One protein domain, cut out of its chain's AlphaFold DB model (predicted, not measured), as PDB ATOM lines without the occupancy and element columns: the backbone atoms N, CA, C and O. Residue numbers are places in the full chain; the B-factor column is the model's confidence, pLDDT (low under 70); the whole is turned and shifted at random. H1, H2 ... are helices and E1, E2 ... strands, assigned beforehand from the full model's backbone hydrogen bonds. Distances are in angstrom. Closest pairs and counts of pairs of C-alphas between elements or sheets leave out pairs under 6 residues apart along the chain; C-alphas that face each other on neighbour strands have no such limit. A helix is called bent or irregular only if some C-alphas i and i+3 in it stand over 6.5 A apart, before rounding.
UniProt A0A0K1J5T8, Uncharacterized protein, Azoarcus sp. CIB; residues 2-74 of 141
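AT A GLANCE: This is residues 2 to 74 of the 141 residues of an uncharacterized protein of Azoarcus sp. CIB (UniProt A0A0K1J5T8). Two short parallel strands, E1 and E2, lie side by side, and two helices, H1 and H2, run side by side over them, H1 mainly over E1 and H2 mainly over E2. A small irregular helix, H3, follows beyond the end of E2, and residues 2 to 13, with no named element, lead into H1. The printed part has 73 residues with three named helices and two named strands, in the order H1, E1, H2, E2, H3; the sheet order is E1, E2, parallel, and the class is mixed, helices and strands. The whole is compact, with a radius of gyration of the C-alphas of 12.2 A and spans of 36 by 25 by 21 A.

IN THESE COORDINATES: Begin with the sheet: find C-alpha 33 at (205.354, 131.587, 213.177), where E1, residues 33 to 36, begins. E2 is residues 59 to 62. Then find C-alpha 14 at (220.524, 129.834, 207.996); from there H1 runs through residues 14 to 26 over 18.5 A. H2, residues 42 to 54, is 18.2 A long. H3, residues 65 to 69, ends with C-alpha 69 at (217.642, 150.604, 207.921); it is irregular, with C-alphas 66 and 69 at 7.1 A.

HOW THE PARTS SIT: Look first at E1 and E2, parallel neighbours at 19 degrees: C-alphas 34 and 60 face each other at 4.8 A. N 35 and O 60 are within hydrogen-bond range at 2.9 A, and so are N 62 and O 35 at 2.8 A. E1, H2 and E2 form a strand-helix-strand unit, two parallel neighbour strands with a helix between them along the chain, and its crossover is right-handed. The closest C-alphas of H2 and E2 are those of Ala 52 and Leu 59, 6.0 A apart. The closest of H1 and E1 are those of Leu 25 and Val 33, at 6.9 A; H1 and E2 are near each other, with 5 pairs of C-alphas within 10 A. H1 and H2 touch, with Leu 25 and Ala 52 the closest C-alphas at 6.0 A, and they run the same way at a shallow tilt of 18 degrees. H3 is apart from H1, E1 and H2. In H1 and H2 every O i to N i+4 pair is within hydrogen-bond range; in H3 it is 0 of 1, with 1 of 2 O i to N i+3 pairs within range.

THE WHOLE: The two C-alphas farthest apart are those of Glu 4 and Arg 69, at 36.8 A. The printed part has no cut. The link from H1 to E1 is short, and the links E1 to H2, H2 to E2 and E2 to H3 are tight. The mean pLDDT of the printed part is 93.7, and no printed residue is under 70.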
ATOM      1  N   PRO A   2     198.812 127.010 226.893       81.81
ATOM      2  CA  PRO A   2     199.526 125.847 227.413       81.81
ATOM      3  C   PRO A   2     200.780 125.565 226.571       81.81
ATOM      4  O   PRO A   2     200.783 125.811 225.362       81.81
ATOM      5  N   LEU A   3     201.857 125.093 227.207       82.31
ATOM      6  CA  LEU A   3     203.161 124.908 226.550       82.31
ATOM      7  C   LEU A   3     203.137 123.818 225.469       82.31
ATOM      8  O   LEU A   3     203.864 123.922 224.488       82.31
ATOM      9  N   GLU A   4     202.248 122.832 225.595       87.94
ATOM     10  CA  GLU A   4     202.045 121.745 224.621       87.94
ATOM     11  C   GLU A   4     201.642 122.204 223.209       87.94
ATOM     12  O   GLU A   4     201.661 121.411 222.273       87.94
ATOM     13  N   ARG A   5     201.281 123.483 223.033       87.62
ATOM     14  CA  ARG A   5     200.914 124.071 221.734       87.62
ATOM     15  C   ARG A   5     202.046 124.870 221.086       87.62
ATOM     16  O   ARG A   5     201.811 125.566 220.102       87.62
ATOM     17  N   PHE A   6     203.259 124.796 221.636       90.88
ATOM     18  CA  PHE A   6     204.449 125.401 221.048       90.88
ATOM     19  C   PHE A   6     205.316 124.334 220.387       90.88
ATOM     20  O   PHE A   6     205.731 123.372 221.026       90.88
ATOM     21  N   LEU A   7     205.642 124.553 219.114       92.44
ATOM     22  CA  LEU A   7     206.660 123.790 218.404       92.44
ATOM     23  C   LEU A   7     207.939 124.626 218.338       92.44
ATOM     24  O   LEU A   7     207.963 125.678 217.698       92.44
ATOM     25  N   LEU A   8     208.992 124.161 219.008       94.44
ATOM     26  CA  LEU A   8     210.323 124.746 218.901       94.44
ATOM     27  C   LEU A   8     211.122 123.968 217.857       94.44
ATOM     28  O   LEU A   8     211.272 122.754 217.966       94.44
ATOM     29  N   LEU A   9     211.629 124.678 216.853       92.88
ATOM     30  CA  LEU A   9     212.543 124.130 215.859       92.88
ATOM     31  C   LEU A   9     213.935 124.707 216.105       92.88
ATOM     32  O   LEU A   9     214.079 125.919 216.288       92.88
ATOM     33  N   GLU A  10     214.955 123.857 216.033       93.12
ATOM     34  CA  GLU A  10     216.361 124.255 216.131       93.12
ATOM     35  C   GLU A  10     217.126 123.835 214.870       93.12
ATOM     36  O   GLU A  10     217.874 122.867 214.898       93.12
ATOM     37  N   PRO A  11     216.934 124.538 213.739       92.62
ATOM     38  CA  PRO A  11     217.652 124.228 212.511       92.62
ATOM     39  C   PRO A  11     219.148 124.529 212.660       92.62
ATOM     40  O   PRO A  11     219.524 125.521 213.301       92.62
ATOM     41  N   ASP A  12     219.979 123.714 212.012       89.50
ATOM     42  CA  ASP A  12     221.445 123.767 212.118       89.50
ATOM     43  C   ASP A  12     222.066 125.001 211.449       89.50
ATOM     44  O   ASP A  12     223.192 125.394 211.760       89.50
ATOM     45  N   GLY A  13     221.332 125.651 210.544       89.94
ATOM     46  CA  GLY A  13     221.866 126.746 209.750       89.94
ATOM     47  C   GLY A  13     220.827 127.727 209.224       89.94
ATOM     48  O   GLY A  13     219.617 127.646 209.467       89.94
ATOM     49  N   HIS A  14     221.334 128.737 208.517       91.50
ATOM     50  CA  HIS A  14     220.524 129.834 207.996       91.50
ATOM     51  C   HIS A  14     219.549 129.371 206.902       91.50
ATOM     52  O   HIS A  14     218.387 129.786 206.902       91.50
ATOM     53  N   ALA A  15     220.008 128.513 205.987       93.00
ATOM     54  CA  ALA A  15     219.185 127.993 204.899       93.00
ATOM     55  C   ALA A  15     218.076 127.077 205.439       93.00
ATOM     56  O   ALA A  15     216.913 127.218 205.059       93.00
ATOM     57  N   GLU A  16     218.421 126.221 206.396       95.25
ATOM     58  CA  GLU A  16     217.530 125.311 207.110       95.25
ATOM     59  C   GLU A  16     216.497 126.103 207.910       95.25
ATOM     60  O   GLU A  16     215.322 125.756 207.908       95.25
ATOM     61  N   THR A  17     216.895 127.229 208.515       95.69
ATOM     62  CA  THR A  17     215.965 128.147 209.187       95.69
ATOM     63  C   THR A  17     214.955 128.738 208.208       95.69
ATOM     64  O   THR A  17     213.752 128.688 208.458       95.69
ATOM     65  N   LEU A  18     215.408 129.280 207.073       96.06
ATOM     66  CA  LEU A  18     214.508 129.824 206.049       96.06
ATOM     67  C   LEU A  18     213.545 128.759 205.508       96.06
ATOM     68  O   LEU A  18     212.360 129.039 205.305       96.06
ATOM     69  N   TRP A  19     214.052 127.549 205.275       95.44
ATOM     70  CA  TRP A  19     213.253 126.416 204.830       95.44
ATOM     71  C   TRP A  19     212.227 126.004 205.891       95.44
ATOM     72  O   TRP A  19     211.041 125.938 205.577       95.44
ATOM     73  N   ALA A  20     212.647 125.830 207.146       97.12
ATOM     74  CA  ALA A  20     211.787 125.431 208.255       97.12
ATOM     75  C   ALA A  20     210.650 126.434 208.486       97.12
ATOM     76  O   ALA A  20     209.499 126.033 208.630       97.12
ATOM     77  N   VAL A  21     210.936 127.740 208.430       97.50
ATOM     78  CA  VAL A  21     209.903 128.786 208.527       97.50
ATOM     79  C   VAL A  21     208.885 128.655 207.396       97.50
ATOM     80  O   VAL A  21     207.683 128.725 207.642       97.50
ATOM     81  N   ARG A  22     209.335 128.429 206.154       96.31
ATOM     82  CA  ARG A  22     208.417 128.204 205.029       96.31
ATOM     83  C   ARG A  22     207.564 126.954 205.217       96.31
ATOM     84  O   ARG A  22     206.378 127.016 204.918       96.31
ATOM     85  N   GLN A  23     208.147 125.853 205.692       96.56
ATOM     86  CA  GLN A  23     207.398 124.620 205.955       96.56
ATOM     87  C   GLN A  23     206.367 124.816 207.067       96.56
ATOM     88  O   GLN A  23     205.222 124.405 206.913       96.56
ATOM     89  N   ALA A  24     206.733 125.513 208.147       96.81
ATOM     90  CA  ALA A  24     205.811 125.831 209.233       96.81
ATOM     91  C   ALA A  24     204.603 126.641 208.734       96.81
ATOM     92  O   ALA A  24     203.466 126.296 209.052       96.81
ATOM     93  N   LEU A  25     204.833 127.649 207.885       96.94
ATOM     94  CA  LEU A  25     203.764 128.423 207.242       96.94
ATOM     95  C   LEU A  25     202.907 127.553 206.309       96.94
ATOM     96  O   LEU A  25     201.686 127.607 206.362       96.94
ATOM     97  N   ALA A  26     203.533 126.721 205.476       94.44
ATOM     98  CA  ALA A  26     202.827 125.875 204.514       94.44
ATOM     99  C   ALA A  26     202.034 124.727 205.164       94.44
ATOM    100  O   ALA A  26     201.106 124.212 204.549       94.44
ATOM    101  N   SER A  27     202.378 124.330 206.393       94.06
ATOM    102  CA  SER A  27     201.749 123.198 207.087       94.06
ATOM    103  C   SER A  27     200.268 123.402 207.425       94.06
ATOM    104  O   SER A  27     199.572 122.428 207.689       94.06
ATOM    105  N   GLY A  28     199.795 124.653 207.497       87.69
ATOM    106  CA  GLY A  28     198.433 124.991 207.931       87.69
ATOM    107  C   GLY A  28     198.133 124.718 209.414       87.69
ATOM    108  O   GLY A  28     197.046 125.041 209.882       87.69
ATOM    109  N   GLY A  29     199.081 124.150 210.173       89.56
ATOM    110  CA  GLY A  29     198.904 123.800 211.587       89.56
ATOM    111  C   GLY A  29     199.351 124.879 212.578       89.56
ATOM    112  O   GLY A  29     199.153 124.728 213.782       89.56
ATOM    113  N   SER A  30     199.969 125.960 212.098       92.88
ATOM    114  CA  SER A  30     200.526 127.020 212.945       92.88
ATOM    115  C   SER A  30     199.615 128.242 212.967       92.88
ATOM    116  O   SER A  30     199.310 128.804 211.923       92.88
ATOM    117  N   SER A  31     199.229 128.717 214.154       94.38
ATOM    118  CA  SER A  31     198.467 129.974 214.286       94.38
ATOM    119  C   SER A  31     199.340 131.226 214.138       94.38
ATOM    120  O   SER A  31     198.831 132.314 213.885       94.38
ATOM    121  N   ALA A  32     200.649 131.084 214.336       96.50
ATOM    122  CA  ALA A  32     201.664 132.100 214.096       96.50
ATOM    123  C   ALA A  32     203.036 131.422 214.001       96.50
ATOM    124  O   ALA A  32     203.265 130.388 214.629       96.50
ATOM    125  N   VAL A  33     203.961 132.034 213.265       97.38
ATOM    126  CA  VAL A  33     205.354 131.587 213.177       97.38
ATOM    127  C   VAL A  33     206.271 132.708 213.655       97.38
ATOM    128  O   VAL A  33     206.159 133.855 213.223       97.38
ATOM    129  N   LEU A  34     207.174 132.378 214.576       97.44
ATOM    130  CA  LEU A  34     208.168 133.286 215.144       97.44
ATOM    131  C   LEU A  34     209.554 132.778 214.748       97.44
ATOM    132  O   LEU A  34     209.865 131.612 214.981       97.44
ATOM    133  N   ALA A  35     210.391 133.637 214.166       96.12
ATOM    134  CA  ALA A  35     211.725 133.239 213.730       96.12
ATOM    135  C   ALA A  35     212.784 134.300 214.031       96.12
ATOM    136  O   ALA A  35     212.593 135.490 213.775       96.12
ATOM    137  N   TRP A  36     213.934 133.848 214.526       94.00
ATOM    138  CA  TRP A  36     215.127 134.669 214.718       94.00
ATOM    139  C   TRP A  36     215.989 134.595 213.466       94.00
ATOM    140  O   TRP A  36     216.587 133.564 213.168       94.00
ATOM    141  N   LEU A  37     216.040 135.695 212.718       91.19
ATOM    142  CA  LEU A  37     216.658 135.734 211.398       91.19
ATOM    143  C   LEU A  37     217.598 136.936 211.295       91.19
ATOM    144  O   LEU A  37     217.244 137.996 210.771       91.19
ATOM    145  N   ALA A  38     218.814 136.774 211.818       86.19
ATOM    146  CA  ALA A  38     219.792 137.859 211.897       86.19
ATOM    147  C   ALA A  38     220.071 138.496 210.524       86.19
ATOM    148  O   ALA A  38     220.056 139.722 210.363       86.19
ATOM    149  N   ARG A  39     220.249 137.655 209.504       86.38
ATOM    150  CA  ARG A  39     220.512 138.050 208.118       86.38
ATOM    151  C   ARG A  39     219.421 137.485 207.226       86.38
ATOM    152  O   ARG A  39     219.027 136.349 207.422       86.38
ATOM    153  N   ALA A  40     218.940 138.272 206.275       90.12
ATOM    154  CA  ALA A  40     218.098 137.814 205.177       90.12
ATOM    155  C   ALA A  40     218.142 138.877 204.087       90.12
ATOM    156  O   ALA A  40     217.983 140.066 204.385       90.12
ATOM    157  N   ASP A  41     218.373 138.459 202.849       92.88
ATOM    158  CA  ASP A  41     218.264 139.359 201.710       92.88
ATOM    159  C   ASP A  41     216.789 139.672 201.393       92.88
ATOM    160  O   ASP A  41     215.848 139.032 201.884       92.88
ATOM    161  N   THR A  42     216.568 140.692 200.567       94.25
ATOM    162  CA  THR A  42     215.220 141.124 200.181       94.25
ATOM    163  C   THR A  42     214.430 140.005 199.494       94.25
ATOM    164  O   THR A  42     213.217 139.904 199.692       94.25
ATOM    165  N   ALA A  43     215.097 139.139 198.725       95.50
ATOM    166  CA  ALA A  43     214.455 138.043 198.004       95.50
ATOM    167  C   ALA A  43     213.919 136.965 198.961       95.50
ATOM    168  O   ALA A  43     212.767 136.544 198.841       95.50
ATOM    169  N   ALA A  44     214.711 136.558 199.954       95.69
ATOM    170  CA  ALA A  44     214.313 135.639 201.010       95.69
ATOM    171  C   ALA A  44     213.164 136.221 201.834       95.69
ATOM    172  O   ALA A  44     212.155 135.546 202.031       95.69
ATOM    173  N   LEU A  45     213.261 137.494 202.235       96.25
ATOM    174  CA  LEU A  45     212.180 138.174 202.954       96.25
ATOM    175  C   LEU A  45     210.881 138.214 202.140       96.25
ATOM    176  O   LEU A  45     209.806 138.001 202.698       96.25
ATOM    177  N   ARG A  46     210.961 138.449 200.825       97.06
ATOM    178  CA  ARG A  46     209.777 138.461 199.957       97.06
ATOM    179  C   ARG A  46     209.162 137.071 199.816       97.06
ATOM    180  O   ARG A  46     207.945 136.951 199.922       97.06
ATOM    181  N   ARG A  47     209.976 136.024 199.644       96.75
ATOM    182  CA  ARG A  47     209.504 134.627 199.614       96.75
ATOM    183  C   ARG A  47     208.815 134.221 200.917       96.75
ATOM    184  O   ARG A  47     207.812 133.514 200.874       96.75
ATOM    185  N   LEU A  48     209.341 134.663 202.060       97.06
ATOM    186  CA  LEU A  48     208.732 134.420 203.366       97.06
ATOM    187  C   LEU A  48     207.404 135.161 203.530       97.06
ATOM    188  O   LEU A  48     206.433 134.561 203.979       97.06
ATOM    189  N   GLN A  49     207.337 136.431 203.127       96.44
ATOM    190  CA  GLN A  49     206.084 137.184 203.163       96.44
ATOM    191  C   GLN A  49     205.011 136.538 202.287       96.44
ATOM    192  O   GLN A  49     203.888 136.383 202.747       96.44
ATOM    193  N   LEU A  50     205.349 136.139 201.057       96.81
ATOM    194  CA  LEU A  50     204.399 135.463 200.173       96.81
ATOM    195  C   LEU A  50     203.893 134.156 200.795       96.81
ATOM    196  O   LEU A  50     202.699 133.902 200.768       96.81
ATOM    197  N   ALA A  51     204.769 133.362 201.422       96.94
ATOM    198  CA  ALA A  51     204.348 132.151 202.126       96.94
ATOM    199  C   ALA A  51     203.396 132.452 203.298       96.94
ATOM    200  O   ALA A  51     202.419 131.731 203.492       96.94
ATOM    201  N   ALA A  52     203.652 133.521 204.057       96.88
ATOM    202  CA  ALA A  52     202.787 133.960 205.152       96.88
ATOM    203  C   ALA A  52     201.422 134.459 204.649       96.88
ATOM    204  O   ALA A  52     200.389 134.115 205.214       96.88
ATOM    205  N   GLU A  53     201.409 135.218 203.551       95.44
ATOM    206  CA  GLU A  53     200.185 135.691 202.898       95.44
ATOM    207  C   GLU A  53     199.363 134.521 202.338       95.44
ATOM    208  O   GLU A  53     198.169 134.436 202.610       95.44
ATOM    209  N   SER A  54     199.995 133.580 201.626       96.06
ATOM    210  CA  SER A  54     199.316 132.410 201.050       96.06
ATOM    211  C   SER A  54     198.745 131.459 202.100       96.06
ATOM    212  O   SER A  54     197.710 130.848 201.861       96.06
ATOM    213  N   SER A  55     199.405 131.325 203.251       96.38
ATOM    214  CA  SER A  55     198.938 130.481 204.363       96.38
ATOM    215  C   SER A  55     198.005 131.207 205.334       96.38
ATOM    216  O   SER A  55     197.581 130.608 206.321       96.38
ATOM    217  N   ALA A  56     197.737 132.500 205.114       95.88
ATOM    218  CA  ALA A  56     197.040 133.375 206.059       95.88
ATOM    219  C   ALA A  56     197.593 133.295 207.503       95.88
ATOM    220  O   ALA A  56     196.869 133.524 208.472       95.88
ATOM    221  N   THR A  57     198.885 132.983 207.653       97.12
ATOM    222  CA  THR A  57     199.535 132.758 208.949       97.12
ATOM    223  C   THR A  57     200.485 133.914 209.271       97.12
ATOM    224  O   THR A  57     201.419 134.174 208.507       97.12
ATOM    225  N   PRO A  58     200.310 134.615 210.408       96.88
ATOM    226  CA  PRO A  58     201.217 135.676 210.824       96.88
ATOM    227  C   PRO A  58     202.660 135.186 210.992       96.88
ATOM    228  O   PRO A  58     202.926 134.238 211.731       96.88
ATOM    229  N   LEU A  59     203.600 135.886 210.353       97.62
ATOM    230  CA  LEU A  59     205.038 135.667 210.500       97.62
ATOM    231  C   LEU A  59     205.690 136.850 211.220       97.62
ATOM    232  O   LEU A  59     205.676 137.979 210.722       97.62
ATOM    233  N   PHE A  60     206.343 136.570 212.346       97.44
ATOM    234  CA  PHE A  60     207.155 137.529 213.087       97.44
ATOM    235  C   PHE A  60     208.636 137.198 212.923       97.44
ATOM    236  O   PHE A  60     209.096 136.123 213.307       97.44
ATOM    237  N   LEU A  61     209.388 138.145 212.362       96.44
ATOM    238  CA  LEU A  61     210.834 138.032 212.210       96.44
ATOM    239  C   LEU A  61     211.541 138.920 213.228       96.44
ATOM    240  O   LEU A  61     211.439 140.147 213.179       96.44
ATOM    241  N   PHE A  62     212.309 138.294 214.106       95.50
ATOM    242  CA  PHE A  62     213.192 138.962 215.045       95.50
ATOM    243  C   PHE A  62     214.529 139.216 214.333       95.50
ATOM    244  O   PHE A  62     215.237 138.276 213.961       95.50
ATOM    245  N   ARG A  63     214.869 140.501 214.130       93.00
ATOM    246  CA  ARG A  63     216.110 140.959 213.472       93.00
ATOM    247  C   ARG A  63     216.880 142.042 214.259       93.00
ATOM    248  O   ARG A  63     216.232 142.868 214.900       93.00
ATOM    249  N   PRO A  64     218.231 142.014 214.259       91.88
ATOM    250  CA  PRO A  64     219.073 142.913 215.057       91.88
ATOM    251  C   PRO A  64     218.768 144.386 214.758       91.88
ATOM    252  O   PRO A  64     218.300 144.702 213.660       91.88
ATOM    253  N   ALA A  65     219.046 145.304 215.691       90.06
ATOM    254  CA  ALA A  65     218.698 146.716 215.500       90.06
ATOM    255  C   ALA A  65     219.458 147.337 214.312       90.06
ATOM    256  O   ALA A  65     218.898 148.161 213.585       90.06
ATOM    257  N   SER A  66     220.668 146.850 214.020       90.44
ATOM    258  CA  SER A  66     221.420 147.159 212.794       90.44
ATOM    259  C   SER A  66     220.647 146.904 211.483       90.44
ATOM    260  O   SER A  66     220.886 147.579 210.479       90.44
ATOM    261  N   ALA A  67     219.661 145.999 211.474       92.19
ATOM    262  CA  ALA A  67     218.810 145.729 210.314       92.19
ATOM    263  C   ALA A  67     217.660 146.740 210.127       92.19
ATOM    264  O   ALA A  67     216.952 146.683 209.117       92.19
ATOM    265  N   ALA A  68     217.460 147.685 211.053       92.06
ATOM    266  CA  ALA A  68     216.360 148.654 211.010       92.06
ATOM    267  C   ALA A  68     216.344 149.503 209.727       92.06
ATOM    268  O   ALA A  68     215.271 149.824 209.220       92.06
ATOM    269  N   ARG A  69     217.518 149.818 209.164       91.81
ATOM    270  CA  ARG A  69     217.642 150.604 207.921       91.81
ATOM    271  C   ARG A  69     217.566 149.770 206.642       91.81
ATOM    272  O   ARG A  69     217.452 150.331 205.560       91.81
ATOM    273  N   GLN A  70     217.618 148.442 206.739       93.50
ATOM    274  CA  GLN A  70     217.566 147.584 205.555       93.50
ATOM    275  C   GLN A  70     216.157 147.610 204.937       93.50
ATOM    276  O   GLN A  70     215.172 147.667 205.687       93.50
ATOM    277  N   PRO A  71     216.017 147.547 203.603       92.62
ATOM    278  CA  PRO A  71     214.724 147.363 202.958       92.62
ATOM    279  C   PRO A  71     214.035 146.089 203.452       92.62
ATOM    280  O   PRO A  71     214.671 145.068 203.708       92.62
ATOM    281  N   SER A  72     212.717 146.146 203.614       94.06
ATOM    282  CA  SER A  72     211.935 144.990 204.043       94.06
ATOM    283  C   SER A  72     210.511 145.082 203.507       94.06
ATOM    284  O   SER A  72     209.884 146.152 203.589       94.06
ATOM    285  N   PRO A  73     209.967 143.971 202.986       95.12
ATOM    286  CA  PRO A  73     208.641 143.971 202.400       95.12
ATOM    287  C   PRO A  73     207.547 143.784 203.478       95.12
ATOM    288  O   PRO A  73     206.369 143.965 203.187       95.12
ATOM    289  N   ALA A  74     207.932 143.577 204.749       94.81
ATOM    290  CA  ALA A  74     207.027 143.489 205.898       94.81
ATOM    291  C   ALA A  74     206.048 144.672 205.975       94.81
ATOM    292  O   ALA A  74     206.431 145.826 205.762       94.81
TER     293      ALA A  74